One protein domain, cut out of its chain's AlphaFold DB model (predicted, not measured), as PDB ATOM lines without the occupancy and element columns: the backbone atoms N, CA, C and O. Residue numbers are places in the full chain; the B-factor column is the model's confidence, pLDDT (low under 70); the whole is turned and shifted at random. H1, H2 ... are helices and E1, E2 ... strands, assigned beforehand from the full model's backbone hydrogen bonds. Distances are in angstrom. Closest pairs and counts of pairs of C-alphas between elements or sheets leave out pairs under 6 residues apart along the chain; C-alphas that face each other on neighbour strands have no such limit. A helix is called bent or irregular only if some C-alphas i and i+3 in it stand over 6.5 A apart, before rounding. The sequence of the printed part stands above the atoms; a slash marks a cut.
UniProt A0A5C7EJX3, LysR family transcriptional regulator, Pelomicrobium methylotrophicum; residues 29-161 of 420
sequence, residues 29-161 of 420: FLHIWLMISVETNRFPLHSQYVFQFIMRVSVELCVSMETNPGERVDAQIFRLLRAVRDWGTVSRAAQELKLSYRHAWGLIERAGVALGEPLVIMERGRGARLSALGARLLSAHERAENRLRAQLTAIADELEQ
ATOM      1  N   PHE A  29    -106.048  34.420  20.288       49.47
ATOM      2  CA  PHE A  29    -105.702  33.770  21.542       49.47
ATOM      3  C   PHE A  29    -105.753  34.809  22.658       49.47
ATOM      4  O   PHE A  29    -105.057  35.827  22.633       49.47
ATOM      5  N   LEU A  30    -106.637  34.576  23.626       47.19
ATOM      6  CA  LEU A  30    -106.779  35.428  24.797       47.19
ATOM      7  C   LEU A  30    -105.857  34.912  25.896       47.19
ATOM      8  O   LEU A  30    -106.055  33.811  26.408       47.19
ATOM      9  N   HIS A  31    -104.895  35.734  26.301       54.62
ATOM     10  CA  HIS A  31    -104.056  35.426  27.448       54.62
ATOM     11  C   HIS A  31    -104.472  36.297  28.628       54.62
ATOM     12  O   HIS A  31    -104.396  37.528  28.568       54.62
ATOM     13  N   ILE A  32    -104.913  35.635  29.695       54.94
ATOM     14  CA  ILE A  32    -105.275  36.264  30.960       54.94
ATOM     15  C   ILE A  32    -104.161  35.963  31.952       54.94
ATOM     16  O   ILE A  32    -103.905  34.803  32.269       54.94
ATOM     17  N   TRP A  33    -103.523  37.014  32.453       59.59
ATOM     18  CA  TRP A  33    -102.500  36.914  33.485       59.59
ATOM     19  C   TRP A  33    -102.951  37.702  34.708       59.59
ATOM     20  O   TRP A  33    -103.510  38.795  34.583       59.59
ATOM     21  N   LEU A  34    -102.685  37.152  35.889       53.06
ATOM     22  CA  LEU A  34    -102.820  37.870  37.148       53.06
ATOM     23  C   LEU A  34    -101.435  38.326  37.571       53.06
ATOM     24  O   LEU A  34    -100.560  37.498  37.821       53.06
ATOM     25  N   MET A  35    -101.237  39.637  37.650       50.75
ATOM     26  CA  MET A  35    -100.066  40.164  38.336       50.75
ATOM     27  C   MET A  35    -100.427  40.360  39.798       50.75
ATOM     28  O   MET A  35    -101.293  41.167  40.133       50.75
ATOM     29  N   ILE A  36     -99.764  39.588  40.653       51.34
ATOM     30  CA  ILE A  36     -99.850  39.726  42.100       51.34
ATOM     31  C   ILE A  36     -98.596  40.477  42.525       51.34
ATOM     32  O   ILE A  36     -97.488  39.952  42.422       51.34
ATOM     33  N   SER A  37     -98.760  41.715  42.970       45.88
ATOM     34  CA  SER A  37     -97.669  42.468  43.587       45.88
ATOM     35  C   SER A  37     -97.862  42.473  45.094       45.88
ATOM     36  O   SER A  37     -98.961  42.716  45.593       45.88
ATOM     37  N   VAL A  38     -96.783  42.161  45.806       45.50
ATOM     38  CA  VAL A  38     -96.726  42.204  47.265       45.50
ATOM     39  C   VAL A  38     -95.739  43.297  47.633       45.50
ATOM     40  O   VAL A  38     -94.525  43.115  47.538       45.50
ATOM     41  N   GLU A  39     -96.253  44.455  48.026       44.78
ATOM     42  CA  GLU A  39     -95.410  45.531  48.540       44.78
ATOM     43  C   GLU A  39     -95.147  45.296  50.026       44.78
ATOM     44  O   GLU A  39     -96.084  45.116  50.803       44.78
ATOM     45  N   THR A  40     -93.872  45.291  50.423       42.12
ATOM     46  CA  THR A  40     -93.462  45.136  51.824       42.12
ATOM     47  C   THR A  40     -92.923  46.458  52.350       42.12
ATOM     48  O   THR A  40     -91.811  46.864  52.022       42.12
ATOM     49  N   ASN A  41     -93.688  47.132  53.208       40.69
ATOM     50  CA  ASN A  41     -93.168  48.288  53.934       40.69
ATOM     51  C   ASN A  41     -92.640  47.849  55.300       40.69
ATOM     52  O   ASN A  41     -93.391  47.294  56.106       40.69
ATOM     53  N   ARG A  42     -91.348  48.110  55.548       40.16
ATOM     54  CA  ARG A  42     -90.691  47.935  56.849       40.16
ATOM     55  C   ARG A  42     -90.656  49.273  57.575       40.16
ATOM     56  O   ARG A  42     -89.927  50.171  57.167       40.16
ATOM     57  N   PHE A  43     -91.391  49.382  58.674       38.66
ATOM     58  CA  PHE A  43     -91.302  50.543  59.559       38.66
ATOM     59  C   PHE A  43     -90.547  50.176  60.843       38.66
ATOM     60  O   PHE A  43     -90.941  49.213  61.510       38.66
ATOM     61  N   PRO A  44     -89.473  50.905  61.205       30.64
ATOM     62  CA  PRO A  44     -88.868  50.791  62.523       30.64
ATOM     63  C   PRO A  44     -89.737  51.543  63.540       30.64
ATOM     64  O   PRO A  44     -89.900  52.759  63.453       30.64
ATOM     65  N   LEU A  45     -90.292  50.829  64.518       40.78
ATOM     66  CA  LEU A  45     -90.933  51.446  65.680       40.78
ATOM     67  C   LEU A  45     -89.883  51.631  66.785       40.78
ATOM     68  O   LEU A  45     -89.098  50.724  67.055       40.78
ATOM     69  N   HIS A  46     -89.846  52.814  67.409       39.12
ATOM     70  CA  HIS A  46     -88.986  53.119  68.561       39.12
ATOM     71  C   HIS A  46     -89.419  52.320  69.800       39.12
ATOM     72  O   HIS A  46     -90.130  52.803  70.673       39.12
ATOM     73  N   SER A  47     -89.004  51.060  69.838       31.06
ATOM     74  CA  SER A  47     -88.651  50.264  71.011       31.06
ATOM     75  C   SER A  47     -88.021  48.986  70.460       31.06
ATOM     76  O   SER A  47     -88.496  48.439  69.465       31.06
ATOM     77  N   GLN A  48     -86.900  48.575  71.041       36.34
ATOM     78  CA  GLN A  48     -85.965  47.594  70.490       36.34
ATOM     79  C   GLN A  48     -86.670  46.348  69.893       36.34
ATOM     80  O   GLN A  48     -87.281  45.557  70.604       36.34
ATOM     81  N   TYR A  49     -86.534  46.196  68.566       39.59
ATOM     82  CA  TYR A  49     -86.838  45.016  67.735       39.59
ATOM     83  C   TYR A  49     -88.308  44.633  67.461       39.59
ATOM     84  O   TYR A  49     -88.678  43.465  67.589       39.59
ATOM     85  N   VAL A  50     -89.131  45.547  66.932       31.91
ATOM     86  CA  VAL A  50     -90.350  45.147  66.194       31.91
ATOM     87  C   VAL A  50     -90.366  45.772  64.800       31.91
ATOM     88  O   VAL A  50     -90.600  46.967  64.641       31.91
ATOM     89  N   PHE A  51     -90.126  44.946  63.778       33.91
ATOM     90  CA  PHE A  51     -90.356  45.308  62.379       33.91
ATOM     91  C   PHE A  51     -91.821  45.031  62.033       33.91
ATOM     92  O   PHE A  51     -92.277  43.889  62.118       33.91
ATOM     93  N   GLN A  52     -92.568  46.061  61.641       38.50
ATOM     94  CA  GLN A  52     -93.903  45.874  61.076       38.50
ATOM     95  C   GLN A  52     -93.766  45.500  59.596       38.50
ATOM     96  O   GLN A  52     -93.102  46.215  58.850       38.50
ATOM     97  N   PHE A  53     -94.394  44.398  59.182       39.91
ATOM     98  CA  PHE A  53     -94.586  44.055  57.774       39.91
ATOM     99  C   PHE A  53     -96.019  44.417  57.399       39.91
ATOM    100  O   PHE A  53     -96.958  43.715  57.771       39.91
ATOM    101  N   ILE A  54     -96.195  45.531  56.693       43.78
ATOM    102  CA  ILE A  54     -97.441  45.776  55.966       43.78
ATOM    103  C   ILE A  54     -97.222  45.169  54.587       43.78
ATOM    104  O   ILE A  54     -96.389  45.667  53.830       43.78
ATOM    105  N   MET A  55     -97.903  44.054  54.326       45.59
ATOM    106  CA  MET A  55     -97.979  43.434  53.009       45.59
ATOM    107  C   MET A  55     -99.306  43.832  52.402       45.59
ATOM    108  O   MET A  55    -100.340  43.423  52.912       45.59
ATOM    109  N   ARG A  56     -99.263  44.652  51.354       47.97
ATOM    110  CA  ARG A  56    -100.442  44.960  50.553       47.97
ATOM    111  C   ARG A  56    -100.414  44.054  49.335       47.97
ATOM    112  O   ARG A  56     -99.430  44.073  48.595       47.97
ATOM    113  N   VAL A  57    -101.468  43.268  49.149       56.28
ATOM    114  CA  VAL A  57    -101.629  42.428  47.961       56.28
ATOM    115  C   VAL A  57    -102.453  43.206  46.945       56.28
ATOM    116  O   VAL A  57    -103.599  43.565  47.203       56.28
ATOM    117  N   SER A  58    -101.875  43.488  45.781       52.44
ATOM    118  CA  SER A  58    -102.617  44.024  44.640       52.44
ATOM    119  C   SER A  58    -102.718  42.963  43.558       52.44
ATOM    120  O   SER A  58    -101.701  42.418  43.127       52.44
ATOM    121  N   VAL A  59    -103.943  42.695  43.112       62.03
ATOM    122  CA  VAL A  59    -104.231  41.774  42.013       62.03
ATOM    123  C   VAL A  59    -104.699  42.598  40.818       62.03
ATOM    124  O   VAL A  59    -105.781  43.183  40.849       62.03
ATOM    125  N   GLU A  60    -103.882  42.650  39.768       64.25
ATOM    126  CA  GLU A  60    -104.235  43.303  38.503       64.25
ATOM    127  C   GLU A  60    -104.589  42.264  37.436       64.25
ATOM    128  O   GLU A  60    -103.873  41.276  37.242       64.25
ATOM    129  N   LEU A  61    -105.693  42.508  36.721       70.50
ATOM    130  CA  LEU A  61    -106.080  41.731  35.549       70.50
ATOM    131  C   LEU A  61    -105.352  42.268  34.316       70.50
ATOM    132  O   LEU A  61    -105.635  43.371  33.854       70.50
ATOM    133  N   CYS A  62    -104.461  41.464  33.744       71.25
ATOM    134  CA  CYS A  62    -103.781  41.788  32.497       71.25
ATOM    135  C   CYS A  62    -104.351  40.933  31.365       71.25
ATOM    136  O   CYS A  62    -104.235  39.706  31.379       71.25
ATOM    137  N   VAL A  63    -104.946  41.592  30.370       71.69
ATOM    138  CA  VAL A  63    -105.464  40.943  29.162       71.69
ATOM    139  C   VAL A  63    -104.569  41.311  27.989       71.69
ATOM    140  O   VAL A  63    -104.442  42.488  27.661       71.69
ATOM    141  N   SER A  64    -103.971  40.315  27.342       78.12
ATOM    142  CA  SER A  64    -103.299  40.485  26.050       78.12
ATOM    143  C   SER A  64    -103.928  39.567  25.014       78.12
ATOM    144  O   SER A  64    -104.452  38.504  25.358       78.12
ATOM    145  N   MET A  65    -103.855  39.966  23.753       77.00
ATOM    146  CA  MET A  65    -104.353  39.165  22.638       77.00
ATOM    147  C   MET A  65    -103.187  38.807  21.729       77.00
ATOM    148  O   MET A  65    -102.270  39.606  21.569       77.00
ATOM    149  N   GLU A  66    -103.226  37.629  21.134       75.00
ATOM    150  CA  GLU A  66    -102.325  37.248  20.052       75.00
ATOM    151  C   GLU A  66    -103.175  36.887  18.838       75.00
ATOM    152  O   GLU A  66    -104.139  36.126  18.958       75.00
ATOM    153  N   THR A  67    -102.871  37.492  17.695       68.25
ATOM    154  CA  THR A  67    -103.538  37.185  16.430       68.25
ATOM    155  C   THR A  67    -102.703  36.181  15.654       68.25
ATOM    156  O   THR A  67    -101.485  36.136  15.788       68.25
ATOM    157  N   ASN A  68    -103.348  35.325  14.868       56.62
ATOM    158  CA  ASN A  68    -102.650  34.366  14.020       56.62
ATOM    159  C   ASN A  68    -102.357  34.992  12.638       56.62
ATOM    160  O   ASN A  68    -103.327  35.365  11.975       56.62
ATOM    161  N   PRO A  69    -101.088  35.078  12.174       57.94
ATOM    162  CA  PRO A  69     -99.868  34.553  12.803       57.94
ATOM    163  C   PRO A  69     -99.109  35.559  13.692       57.94
ATOM    164  O   PRO A  69     -98.543  36.534  13.208       57.94
ATOM    165  N   GLY A  70     -99.008  35.239  14.987       60.69
ATOM    166  CA  GLY A  70     -98.006  35.712  15.951       60.69
ATOM    167  C   GLY A  70     -98.016  37.181  16.400       60.69
ATOM    168  O   GLY A  70     -97.133  37.562  17.173       60.69
ATOM    169  N   GLU A  71     -98.937  38.038  15.950       70.38
ATOM    170  CA  GLU A  71     -98.913  39.450  16.355       70.38
ATOM    171  C   GLU A  71     -99.556  39.659  17.729       70.38
ATOM    172  O   GLU A  71    -100.745  39.419  17.952       70.38
ATOM    173  N   ARG A  72     -98.753  40.147  18.680       72.88
ATOM    174  CA  ARG A  72     -99.181  40.357  20.064       72.88
ATOM    175  C   ARG A  72     -99.695  41.777  20.294       72.88
ATOM    176  O   ARG A  72     -98.978  42.763  20.120       72.88
ATOM    177  N   VAL A  73    -100.917  41.862  20.798       80.62
ATOM    178  CA  VAL A  73    -101.551  43.079  21.299       80.62
ATOM    179  C   VAL A  73    -101.362  43.157  22.815       80.62
ATOM    180  O   VAL A  73    -101.944  42.384  23.581       80.62
ATOM    181  N   ASP A  74    -100.520  44.098  23.243       81.50
ATOM    182  CA  ASP A  74    -100.151  44.316  24.646       81.50
ATOM    183  C   ASP A  74    -101.307  44.901  25.476       81.50
ATOM    184  O   ASP A  74    -102.065  45.736  24.985       81.50
ATOM    185  N   ALA A  75    -101.401  44.528  26.757       82.56
ATOM    186  CA  ALA A  75    -102.398  45.041  27.700       82.56
ATOM    187  C   ALA A  75    -102.384  46.579  27.842       82.56
ATOM    188  O   ALA A  75    -103.418  47.193  28.125       82.56
ATOM    189  N   GLN A  76    -101.239  47.229  27.598       87.56
ATOM    190  CA  GLN A  76    -101.106  48.688  27.575       87.56
ATOM    191  C   GLN A  76    -102.027  49.359  26.548       87.56
ATOM    192  O   GLN A  76    -102.406  50.517  26.751       87.56
ATOM    193  N   ILE A  77    -102.446  48.649  25.489       91.50
ATOM    194  CA  ILE A  77    -103.364  49.209  24.494       91.50
ATOM    195  C   ILE A  77    -104.677  49.650  25.137       91.50
ATOM    196  O   ILE A  77    -105.184  50.716  24.809       91.50
ATOM    197  N   PHE A  78    -105.211  48.890  26.097       91.12
ATOM    198  CA  PHE A  78    -106.506  49.189  26.705       91.12
ATOM    199  C   PHE A  78    -106.449  50.468  27.543       91.12
ATOM    200  O   PHE A  78    -107.357  51.299  27.461       91.12
ATOM    201  N   ARG A  79    -105.343  50.680  28.271       90.44
ATOM    202  CA  ARG A  79    -105.080  51.929  29.006       90.44
ATOM    203  C   ARG A  79    -105.004  53.116  28.044       90.44
ATOM    204  O   ARG A  79    -105.586  54.166  28.313       90.44
ATOM    205  N   LEU A  80    -104.348  52.935  26.899       93.19
ATOM    206  CA  LEU A  80    -104.197  53.975  25.886       93.19
ATOM    207  C   LEU A  80    -105.514  54.302  25.165       93.19
ATOM    208  O   LEU A  80    -105.828  55.476  24.996       93.19
ATOM    209  N   LEU A  81    -106.321  53.302  24.797       94.94
ATOM    210  CA  LEU A  81    -107.643  53.518  24.196       94.94
ATOM    211  C   LEU A  81    -108.590  54.244  25.164       94.94
ATOM    212  O   LEU A  81    -109.303  55.157  24.746       94.94
ATOM    213  N   ARG A  82    -108.562  53.890  26.458       94.19
ATOM    214  CA  ARG A  82    -109.306  54.601  27.509       94.19
ATOM    215  C   ARG A  82    -108.881  56.069  27.576       94.19
ATOM    216  O   ARG A  82    -109.719  56.953  27.443       94.19
ATOM    217  N   ALA A  83    -107.578  56.332  27.648       92.56
ATOM    218  CA  ALA A  83    -107.052  57.693  27.690       92.56
ATOM    219  C   ALA A  83    -107.375  58.508  26.419       92.56
ATOM    220  O   ALA A  83    -107.672  59.695  26.512       92.56
ATOM    221  N   VAL A  84    -107.376  57.893  25.229       95.00
ATOM    222  CA  VAL A  84    -107.794  58.565  23.984       95.00
ATOM    223  C   VAL A  84    -109.285  58.909  24.005       95.00
ATOM    224  O   VAL A  84    -109.645  60.008  23.590       95.00
ATOM    225  N   ARG A  85    -110.150  58.017  24.512       94.00
ATOM    226  CA  ARG A  85    -111.586  58.295  24.697       94.00
ATOM    227  C   ARG A  85    -111.814  59.485  25.630       94.00
ATOM    228  O   ARG A  85    -112.645  60.333  25.322       94.00
ATOM    229  N   ASP A  86    -111.080  59.538  26.736       91.00
ATOM    230  CA  ASP A  86    -111.315  60.517  27.800       91.00
ATOM    231  C   ASP A  86    -110.739  61.903  27.447       91.00
ATOM    232  O   ASP A  86    -111.337  62.932  27.760       91.00
ATOM    233  N   TRP A  87    -109.597  61.944  26.749       90.88
ATOM    234  CA  TRP A  87    -108.882  63.188  26.437       90.88
ATOM    235  C   TRP A  87    -109.042  63.691  25.000       90.88
ATOM    236  O   TRP A  87    -108.631  64.817  24.706       90.88
ATOM    237  N   GLY A  88    -109.561  62.866  24.091       90.25
ATOM    238  CA  GLY A  88    -109.779  63.222  22.686       90.25
ATOM    239  C   GLY A  88    -108.504  63.489  21.878       90.25
ATOM    240  O   GLY A  88    -108.582  64.025  20.776       90.25
ATOM    241  N   THR A  89    -107.310  63.171  22.393       92.44
ATOM    242  CA  THR A  89    -106.031  63.321  21.670       92.44
ATOM    243  C   THR A  89    -105.029  62.242  22.082       92.44
ATOM    244  O   THR A  89    -104.905  61.918  23.264       92.44
ATOM    245  N   VAL A  90    -104.250  61.716  21.125       91.69
ATOM    246  CA  VAL A  90    -103.192  60.729  21.425       91.69
ATOM    247  C   VAL A  90    -102.040  61.360  22.207       91.69
ATOM    248  O   VAL A  90    -101.483  60.725  23.096       91.69
ATOM    249  N   SER A  91    -101.694  62.619  21.932       90.25
ATOM    250  CA  SER A  91    -100.604  63.313  22.629       90.25
ATOM    251  C   SER A  91    -100.876  63.475  24.125       90.25
ATOM    252  O   SER A  91     -99.997  63.176  24.930       90.25
ATOM    253  N   ARG A  92    -102.095  63.878  24.510       91.69
ATOM    254  CA  ARG A  92    -102.477  63.996  25.925       91.69
ATOM    255  C   ARG A  92    -102.623  62.628  26.588       91.69
ATOM    256  O   ARG A  92    -102.171  62.455  27.712       91.69
ATOM    257  N   ALA A  93    -103.169  61.646  25.868       91.94
ATOM    258  CA  ALA A  93    -103.236  60.265  26.342       91.94
ATOM    259  C   ALA A  93    -101.840  59.673  26.624       91.94
ATOM    260  O   ALA A  93    -101.639  59.019  27.643       91.94
ATOM    261  N   ALA A  94    -100.856  59.947  25.760       92.50
ATOM    262  CA  ALA A  94     -99.471  59.532  25.963       92.50
ATOM    263  C   ALA A  94     -98.840  60.220  27.185       92.50
ATOM    264  O   ALA A  94     -98.186  59.550  27.980       92.50
ATOM    265  N   GLN A  95     -99.075  61.525  27.369       90.25
ATOM    266  CA  GLN A  95     -98.597  62.268  28.542       90.25
ATOM    267  C   GLN A  95     -99.160  61.714  29.855       90.25
ATOM    268  O   GLN A  95     -98.389  61.479  30.783       90.25
ATOM    269  N   GLU A  96    -100.468  61.450  29.915       89.94
ATOM    270  CA  GLU A  96    -101.136  60.870  31.090       89.94
ATOM    271  C   GLU A  96    -100.516  59.522  31.484       89.94
ATOM    272  O   GLU A  96    -100.251  59.248  32.653       89.94
ATOM    273  N   LEU A  97    -100.203  58.695  30.484       87.44
ATOM    274  CA  LEU A  97     -99.596  57.379  30.676       87.44
ATOM    275  C   LEU A  97     -98.063  57.417  30.785       87.44
ATOM    276  O   LEU A  97     -97.439  56.361  30.870       87.44
ATOM    277  N   LYS A  98     -97.448  58.609  30.790       92.94
ATOM    278  CA  LYS A  98     -95.987  58.814  30.810       92.94
ATOM    279  C   LYS A  98     -95.251  58.089  29.671       92.94
ATOM    280  O   LYS A  98     -94.121  57.636  29.835       92.94
ATOM    281  N   LEU A  99     -95.887  57.991  28.507       90.44
ATOM    282  CA  LEU A  99     -95.331  57.405  27.288       90.44
ATOM    283  C   LEU A  99     -94.865  58.506  26.331       90.44
ATOM    284  O   LEU A  99     -95.446  59.590  26.261       90.44
ATOM    285  N   SER A 100     -93.848  58.214  25.517       92.75
ATOM    286  CA  SER A 100     -93.546  59.082  24.376       92.75
ATOM    287  C   SER A 100     -94.663  58.976  23.334       92.75
ATOM    288  O   SER A 100     -95.226  57.898  23.121       92.75
ATOM    289  N   TYR A 101     -94.958  60.078  22.637       91.69
ATOM    290  CA  TYR A 101     -95.963  60.083  21.566       91.69
ATOM    291  C   TYR A 101     -95.694  58.986  20.524       91.69
ATOM    292  O   TYR A 101     -96.601  58.247  20.151       91.69
ATOM    293  N   ARG A 102     -94.425  58.826  20.117       90.38
ATOM    294  CA  ARG A 102     -93.999  57.792  19.161       90.38
ATOM    295  C   ARG A 102     -94.310  56.381  19.662       90.38
ATOM    296  O   ARG A 102     -94.739  55.542  18.877       90.38
ATOM    297  N   HIS A 103     -94.094  56.113  20.948       89.06
ATOM    298  CA  HIS A 103     -94.381  54.803  21.524       89.06
ATOM    299  C   HIS A 103     -95.889  54.531  21.600       89.06
ATOM    300  O   HIS A 103     -96.334  53.468  21.173       89.06
ATOM    301  N   ALA A 104     -96.672  55.509  22.067       91.31
ATOM    302  CA  ALA A 104     -98.129  55.411  22.131       91.31
ATOM    303  C   ALA A 104     -98.749  55.197  20.740       91.31
ATOM    304  O   ALA A 104     -99.541  54.277  20.547       91.31
ATOM    305  N   TRP A 105     -98.338  55.991  19.749       92.06
ATOM    306  CA  TRP A 105     -98.797  55.816  18.373       92.06
ATOM    307  C   TRP A 105     -98.412  54.440  17.817       92.06
ATOM    308  O   TRP A 105     -99.257  53.749  17.258       92.06
ATOM    309  N   GLY A 106     -97.176  53.990  18.058       90.38
ATOM    310  CA  GLY A 106     -96.733  52.665  17.633       90.38
ATOM    311  C   GLY A 106     -97.529  51.515  18.263       90.38
ATOM    312  O   GLY A 106     -97.748  50.507  17.600       90.38
ATOM    313  N   LEU A 107     -97.981  51.641  19.517       91.00
ATOM    314  CA  LEU A 107     -98.870  50.649  20.143       91.00
ATOM    315  C   LEU A 107    -100.233  50.588  19.441       91.00
ATOM    316  O   LEU A 107    -100.717  49.495  19.160       91.00
ATOM    317  N   ILE A 108    -100.828  51.747  19.141       92.62
ATOM    318  CA  ILE A 108    -102.117  51.849  18.437       92.62
ATOM    319  C   ILE A 108    -102.020  51.248  17.038       92.62
ATOM    320  O   ILE A 108    -102.892  50.480  16.641       92.62
ATOM    321  N   GLU A 109    -100.969  51.601  16.305       90.69
ATOM    322  CA  GLU A 109    -100.772  51.170  14.926       90.69
ATOM    323  C   GLU A 109    -100.533  49.662  14.849       90.69
ATOM    324  O   GLU A 109    -101.247  48.980  14.121       90.69
ATOM    325  N   ARG A 110     -99.631  49.115  15.678       88.81
ATOM    326  CA  ARG A 110     -99.402  47.661  15.740       88.81
ATOM    327  C   ARG A 110    -100.665  46.895  16.113       88.81
ATOM    328  O   ARG A 110    -100.973  45.893  15.485       88.81
ATOM    329  N   ALA A 111    -101.415  47.369  17.107       88.69
ATOM    330  CA  ALA A 111    -102.659  46.717  17.496       88.69
ATOM    331  C   ALA A 111    -103.733  46.803  16.397       88.69
ATOM    332  O   ALA A 111    -104.507  45.865  16.231       88.69
ATOM    333  N   GLY A 112    -103.777  47.905  15.642       89.19
ATOM    334  CA  GLY A 112    -104.671  48.050  14.495       89.19
ATOM    335  C   GLY A 112    -104.305  47.125  13.334       89.19
ATOM    336  O   GLY A 112    -105.194  46.515  12.751       89.19
ATOM    337  N   VAL A 113    -103.009  46.976  13.039       87.00
ATOM    338  CA  VAL A 113    -102.505  46.019  12.040       87.00
ATOM    339  C   VAL A 113    -102.867  44.589  12.445       87.00
ATOM    340  O   VAL A 113    -103.520  43.897  11.669       87.00
ATOM    341  N   ALA A 114    -102.568  44.201  13.688       84.25
ATOM    342  CA  ALA A 114    -102.843  42.860  14.198       84.25
ATOM    343  C   ALA A 114    -104.327  42.481  14.113       84.25
ATOM    344  O   ALA A 114    -104.665  41.342  13.799       84.25
ATOM    345  N   LEU A 115    -105.217  43.435  14.399       84.25
ATOM    346  CA  LEU A 115    -106.668  43.235  14.410       84.25
ATOM    347  C   LEU A 115    -107.335  43.493  13.048       84.25
ATOM    348  O   LEU A 115    -108.553  43.355  12.941       84.25
ATOM    349  N   GLY A 116    -106.564  43.873  12.025       85.44
ATOM    350  CA  GLY A 116    -107.033  44.107  10.656       85.44
ATOM    351  C   GLY A 116    -107.746  45.444  10.415       85.44
ATOM    352  O   GLY A 116    -108.074  45.753   9.272       85.44
ATOM    353  N   GLU A 117    -107.969  46.262  11.447       89.25
ATOM    354  CA  GLU A 117    -108.636  47.564  11.340       89.25
ATOM    355  C   GLU A 117    -108.080  48.588  12.350       89.25
ATOM    356  O   GLU A 117    -107.723  48.236  13.479       89.25
ATOM    357  N   PRO A 118    -108.053  49.892  12.006       92.56
ATOM    358  CA  PRO A 118    -107.545  50.928  12.900       92.56
ATOM    359  C   PRO A 118    -108.386  51.034  14.175       92.56
ATOM    360  O   PRO A 118    -109.615  51.058  14.126       92.56
ATOM    361  N   LEU A 119    -107.733  51.182  15.331       93.88
ATOM    362  CA  LEU A 119    -108.403  51.349  16.632       93.88
ATOM    363  C   LEU A 119    -108.715  52.812  16.975       93.88
ATOM    364  O   LEU A 119    -109.599  53.094  17.788       93.88
ATOM    365  N   VAL A 120    -108.000  53.746  16.346       95.56
ATOM    366  CA  VAL A 120    -108.113  55.193  16.554       95.56
ATOM    367  C   VAL A 120    -108.173  55.888  15.197       95.56
ATOM    368  O   VAL A 120    -107.456  55.522  14.270       95.56
ATOM    369  N   ILE A 121    -109.033  56.897  15.086       94.25
ATOM    370  CA  ILE A 121    -109.216  57.729  13.899       94.25
ATOM    371  C   ILE A 121    -108.765  59.149  14.242       94.25
ATOM    372  O   ILE A 121    -109.201  59.722  15.243       94.25
ATOM    373  N   MET A 122    -107.899  59.713  13.400       91.25
ATOM    374  CA  MET A 122    -107.445  61.099  13.515       91.25
ATOM    375  C   MET A 122    -108.471  62.036  12.880       91.25
ATOM    376  O   MET A 122    -108.861  61.852  11.727       91.25
ATOM    377  N   GLU A 123    -108.874  63.075  13.606       82.88
ATOM    378  CA  GLU A 123    -109.755  64.121  13.095       82.88
ATOM    379  C   GLU A 123    -108.956  65.400  12.856       82.88
ATOM    380  O   GLU A 123    -108.381  65.984  13.783       82.88
ATOM    381  N   ARG A 124    -108.926  65.859  11.598       73.19
ATOM    382  CA  ARG A 124    -108.238  67.101  11.218       73.19
ATOM    383  C   ARG A 124    -108.742  68.258  12.090       73.19
ATOM    384  O   ARG A 124    -109.915  68.612  12.040       73.19
ATOM    385  N   GLY A 125    -107.842  68.825  12.895       68.88
ATOM    386  CA  GLY A 125    -108.117  69.968  13.773       68.88
ATOM    387  C   GLY A 125    -108.923  69.672  15.046       68.88
ATOM    388  O   GLY A 125    -109.154  70.599  15.814       68.88
ATOM    389  N   ARG A 126    -109.344  68.421  15.295       69.38
ATOM    390  CA  ARG A 126    -110.160  68.044  16.471       69.38
ATOM    391  C   ARG A 126    -109.537  66.973  17.367       69.38
ATOM    392  O   ARG A 126    -110.050  66.731  18.452       69.38
ATOM    393  N   GLY A 127    -108.415  66.383  16.953       86.75
ATOM    394  CA  GLY A 127    -107.666  65.426  17.763       86.75
ATOM    395  C   GLY A 127    -107.835  63.992  17.277       86.75
ATOM    396  O   GLY A 127    -107.626  63.705  16.100       86.75
ATOM    397  N   ALA A 128    -108.155  63.078  18.187       92.06
ATOM    398  CA  ALA A 128    -108.267  61.651  17.933       92.06
ATOM    399  C   ALA A 128    -109.472  61.055  18.668       92.06
ATOM    400  O   ALA A 128    -109.743  61.403  19.816       92.06
ATOM    401  N   ARG A 129    -110.159  60.110  18.028       93.88
ATOM    402  CA  ARG A 129    -111.258  59.350  18.639       93.88
ATOM    403  C   ARG A 129    -111.112  57.863  18.381       93.88
ATOM    404  O   ARG A 129    -110.444  57.455  17.434       93.88
ATOM    405  N   LEU A 130    -111.783  57.045  19.184       96.00
ATOM    406  CA  LEU A 130    -111.837  55.608  18.935       96.00
ATOM    407  C   LEU A 130    -112.589  55.303  17.630       96.00
ATOM    408  O   LEU A 130    -113.581  55.959  17.289       96.00
ATOM    409  N   SER A 131    -112.118  54.290  16.907       96.06
ATOM    410  CA  SER A 131    -112.894  53.660  15.841       96.06
ATOM    411  C   SER A 131    -114.032  52.813  16.427       96.06
ATOM    412  O   SER A 131    -114.103  52.591  17.640       96.06
ATOM    413  N   ALA A 132    -114.921  52.300  15.571       92.25
ATOM    414  CA  ALA A 132    -115.971  51.378  16.006       92.25
ATOM    415  C   ALA A 132    -115.387  50.104  16.647       92.25
ATOM    416  O   ALA A 132    -115.878  49.657  17.687       92.25
ATOM    417  N   LEU A 133    -114.311  49.553  16.071       91.31
ATOM    418  CA  LEU A 133    -113.595  48.413  16.641       91.31
ATOM    419  C   LEU A 133    -112.938  48.781  17.977       91.31
ATOM    420  O   LEU A 133    -113.158  48.082  18.964       91.31
ATOM    421  N   GLY A 134    -112.213  49.902  18.038       93.44
ATOM    422  CA  GLY A 134    -111.557  50.369  19.264       93.44
ATOM    423  C   GLY A 134    -112.542  50.575  20.420       93.44
ATOM    424  O   GLY A 134    -112.283  50.139  21.541       93.44
ATOM    425  N   ALA A 135    -113.712  51.155  20.142       93.06
ATOM    426  CA  ALA A 135    -114.767  51.354  21.135       93.06
ATOM    427  C   ALA A 135    -115.386  50.030  21.615       93.06
ATOM    428  O   ALA A 135    -115.585  49.839  22.820       93.06
ATOM    429  N   ARG A 136    -115.674  49.094  20.698       91.81
ATOM    430  CA  ARG A 136    -116.211  47.762  21.036       91.81
ATOM    431  C   ARG A 136    -115.223  46.949  21.865       91.81
ATOM    432  O   ARG A 136    -115.630  46.347  22.859       91.81
ATOM    433  N   LEU A 137    -113.951  46.966  21.472       89.38
ATOM    434  CA  LEU A 137    -112.865  46.261  22.142       89.38
ATOM    435  C   LEU A 137    -112.657  46.792  23.567       89.38
ATOM    436  O   LEU A 137    -112.668  46.010  24.516       89.38
ATOM    437  N   LEU A 138    -112.564  48.116  23.733       91.31
ATOM    438  CA  LEU A 138    -112.443  48.742  25.052       91.31
ATOM    439  C   LEU A 138    -113.655  48.428  25.943       91.31
ATOM    440  O   LEU A 138    -113.488  48.044  27.096       91.31
ATOM    441  N   SER A 139    -114.870  48.511  25.396       88.06
ATOM    442  CA  SER A 139    -116.092  48.212  26.156       88.06
ATOM    443  C   SER A 139    -116.170  46.740  26.581       88.06
ATOM    444  O   SER A 139    -116.673  46.429  27.658       88.06
ATOM    445  N   ALA A 140    -115.703  45.814  25.738       83.56
ATOM    446  CA  ALA A 140    -115.641  44.394  26.078       83.56
ATOM    447  C   ALA A 140    -114.638  44.129  27.208       83.56
ATOM    448  O   ALA A 140    -114.967  43.405  28.148       83.56
ATOM    449  N   HIS A 141    -113.468  44.767  27.150       84.69
ATOM    450  CA  HIS A 141    -112.469  44.711  28.211       84.69
ATOM    451  C   HIS A 141    -113.005  45.279  29.533       84.69
ATOM    452  O   HIS A 141    -112.954  44.592  30.547       84.69
ATOM    453  N   GLU A 142    -113.625  46.463  29.521       83.81
ATOM    454  CA  GLU A 142    -114.198  47.086  30.725       83.81
ATOM    455  C   GLU A 142    -115.309  46.228  31.356       83.81
ATOM    456  O   GLU A 142    -115.366  46.085  32.577       83.81
ATOM    457  N   ARG A 143    -116.162  45.580  30.548       82.56
ATOM    458  CA  ARG A 143    -117.159  44.621  31.060       82.56
ATOM    459  C   ARG A 143    -116.513  43.391  31.697       82.56
ATOM    460  O   ARG A 143    -116.997  42.927  32.729       82.56
ATOM    461  N   ALA A 144    -115.453  42.857  31.089       78.06
ATOM    462  CA  ALA A 144    -114.727  41.711  31.628       78.06
ATOM    463  C   ALA A 144    -114.027  42.061  32.953       78.06
ATOM    464  O   ALA A 144    -114.192  41.333  33.931       78.06
ATOM    465  N   GLU A 145    -113.337  43.207  33.014       76.38
ATOM    466  CA  GLU A 145    -112.738  43.740  34.244       76.38
ATOM    467  C   GLU A 145    -113.792  43.905  35.345       76.38
ATOM    468  O   GLU A 145    -113.607  43.420  36.460       76.38
ATOM    469  N   ASN A 146    -114.928  44.537  35.034       75.38
ATOM    470  CA  ASN A 146    -115.989  44.784  36.012       75.38
ATOM    471  C   ASN A 146    -116.607  43.482  36.545       75.38
ATOM    472  O   ASN A 146    -116.822  43.362  37.749       75.38
ATOM    473  N   ARG A 147    -116.846  42.483  35.682       77.75
ATOM    474  CA  ARG A 147    -117.412  41.185  36.096       77.75
ATOM    475  C   ARG A 147    -116.472  40.406  37.018       77.75
ATOM    476  O   ARG A 147    -116.941  39.718  37.921       77.75
ATOM    477  N   LEU A 148    -115.165  40.501  36.785       76.81
ATOM    478  CA  LEU A 148    -114.156  39.774  37.557       76.81
ATOM    479  C   LEU A 148    -113.683  40.542  38.795       76.81
ATOM    480  O   LEU A 148    -113.154  39.923  39.713       76.81
ATOM    481  N   ARG A 149    -113.918  41.857  38.883       74.25
ATOM    482  CA  ARG A 149    -113.437  42.714  39.981       74.25
ATOM    483  C   ARG A 149    -113.746  42.155  41.371       74.25
ATOM    484  O   ARG A 149    -112.856  42.121  42.216       74.25
ATOM    485  N   ALA A 150    -114.976  41.696  41.607       63.03
ATOM    486  CA  ALA A 150    -115.372  41.144  42.904       63.03
ATOM    487  C   ALA A 150    -114.602  39.857  43.250       63.03
ATOM    488  O   ALA A 150    -114.166  39.689  44.385       63.03
ATOM    489  N   GLN A 151    -114.382  38.984  42.263       74.00
ATOM    490  CA  GLN A 151    -113.625  37.743  42.441       74.00
ATOM    491  C   GLN A 151    -112.141  38.030  42.684       74.00
ATOM    492  O   GLN A 151    -111.550  37.467  43.596       74.00
ATOM    493  N   LEU A 152    -111.556  38.960  41.924       72.06
ATOM    494  CA  LEU A 152    -110.161  39.375  42.091       72.06
ATOM    495  C   LEU A 152    -109.917  40.046  43.444       72.06
ATOM    496  O   LEU A 152    -108.881  39.810  44.052       72.06
ATOM    497  N   THR A 153    -110.880  40.831  43.933       66.56
ATOM    498  CA  THR A 153    -110.813  41.437  45.273       66.56
ATOM    499  C   THR A 153    -110.882  40.364  46.356       66.56
ATOM    500  O   THR A 153    -110.063  40.373  47.261       66.56
ATOM    501  N   ALA A 154    -111.797  39.395  46.236       64.56
ATOM    502  CA  ALA A 154    -111.884  38.288  47.187       64.56
ATOM    503  C   ALA A 154    -110.598  37.444  47.216       64.56
ATOM    504  O   ALA A 154    -110.126  37.095  48.291       64.56
ATOM    505  N   ILE A 155    -109.998  37.176  46.049       70.88
ATOM    506  CA  ILE A 155    -108.704  36.485  45.943       70.88
ATOM    507  C   ILE A 155    -107.584  37.328  46.563       70.88
ATOM    508  O   ILE A 155    -106.733  36.785  47.260       70.88
ATOM    509  N   ALA A 156    -107.573  38.645  46.336       63.16
ATOM    510  CA  ALA A 156    -106.608  39.547  46.961       63.16
ATOM    511  C   ALA A 156    -106.731  39.515  48.491       63.16
ATOM    512  O   ALA A 156    -105.722  39.334  49.164       63.16
ATOM    513  N   ASP A 157    -107.954  39.600  49.020       58.66
ATOM    514  CA  ASP A 157    -108.241  39.536  50.454       58.66
ATOM    515  C   ASP A 157    -107.845  38.176  51.054       58.66
ATOM    516  O   ASP A 157    -107.316  38.117  52.162       58.66
ATOM    517  N   GLU A 158    -108.098  37.074  50.343       63.66
ATOM    518  CA  GLU A 158    -107.726  35.717  50.761       63.66
ATOM    519  C   GLU A 158    -106.203  35.529  50.778       63.66
ATOM    520  O   GLU A 158    -105.644  35.025  51.752       63.66
ATOM    521  N   LEU A 159    -105.510  35.994  49.736       62.56
ATOM    522  CA  LEU A 159    -104.050  35.976  49.667       62.56
ATOM    523  C   LEU A 159    -103.429  36.882  50.728       62.56
ATOM    524  O   LEU A 159    -102.456  36.491  51.363       62.56
ATOM    525  N   GLU A 160    -103.987  38.068  50.959       60.81
ATOM    526  CA  GLU A 160    -103.546  38.977  52.014       60.81
ATOM    527  C   GLU A 160    -103.722  38.319  53.390       60.81
ATOM    528  O   GLU A 160    -102.792  38.310  54.197       60.81
ATOM    529  N   GLN A 161    -104.848  37.639  53.626       60.34
ATOM    530  CA  GLN A 161    -105.072  36.835  54.834       60.34
ATOM    531  C   GLN A 161    -104.082  35.675  54.990       60.34
ATOM    532  O   GLN A 161    -103.623  35.435  56.106       60.34
TER     533      GLN A 161
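What this domain is: This is residues 29 to 161 of the 420 residues of the protein "LysR family transcriptional regulator" of Pelomicrobium methylotrophicum (UniProt A0A5C7EJX3). A long, narrow hairpin of E1 and E2 makes the length of the model, and at one end of it sits a small head of three crossed helices, H1, H2 and H3, with the little hairpin E4 and E5 beside H1. From the head the long bent helix H4 runs back along the hairpin: its first arm H4a packs on H1, and its second arm H4b lies over E2. The printed part has 133 residues, with five named strands and four named helices in the order E1 E2 E3 H1 H2 H3 E4 E5 H4, of mixed class, helices and strands; the sheets E1 - E2 - E3 and E4 - E5 are antiparallel. The whole is loose, with a radius of gyration of the C-alphas of 19.2 A, and a rod spanning 66 by 31 by 25 A.

Where its parts are: Find C-alpha 29 at (-105.702, 33.770, 21.542); from there E1, residues 29 to 44, runs 47.5 A. E2, residues 51 to 67, comes back over 48.5 A to C-alpha 67 at (-103.538, 37.185, 16.430). Next come E3, residues 71 to 73; H1, residues 76 to 87, 16.5 A; H2, residues 90 to 96; H3, residues 101 to 114, 20.0 A; E4, residues 120 to 123; and E5, residues 127 to 130. H4, residues 132 to 161, was assigned as one helix by its hydrogen bonds, but it is bent: C-alphas 147 and 150 are 7.1 A apart. Its arms are H4a, residues 132 to 147, 22.6 A, and H4b, residues 150 to 161, 16.3 A, ending at C-alpha 161 at (-105.072, 36.835, 54.834).

How they stand to each other: Start at the hub, H1. It touches H2 about perpendicular, at 77 degrees, closest at the C-alphas of Ala 83 and Ala 93, 4.8 A. With residues 77 to 80 alone it touches H3, at a steep tilt of 66 degrees, opposite ways; the closest C-alphas, of Ile 77 and Leu 107, are 6.4 A apart. With residues 78 to 82 alone it touches H4a, only just about perpendicular at 71 degrees; the closest C-alphas, of Phe 78 and Leu 138, are 6.2 A apart. The C-alphas of Arg 85 in H1 and Arg 129 in E5 are 6.2 A apart. In the hairpin E4 and E5, look at N 121 and O 129, 2.8 A apart, within hydrogen-bond range. E1, E2 and E3 form a meander, each strand the antiparallel neighbour of the one before; within hydrogen-bond range are N 33 and O 62, 3.0 A, and N 73 and O 65, 2.7 A. H4b is on this sheet, over E2, at a height over the sheet of 7.9 A, slantwise to the strands at 35 degrees to E2 on the local plane; the closest C-alphas, of Val 57 and Glu 160, are 5.7 A apart. H3 is on the opposite face, over E3; the closest C-alphas, of Val 73 and Ala 111, are 5.4 A apart. In H1, H2, H3, H4a and H4b every O i to N i+4 pair is within hydrogen-bond range.

The domain as a whole: The two C-alphas farthest apart, of Gln 48 and Arg 124, are 66.3 A apart. The printed part has no cut. No link is long; E1 to E2 is short and the others are tight. The mean pLDDT of the printed part is 74.2; 47 residues are under 70, among them residues 29 to 60 and 156 to 161.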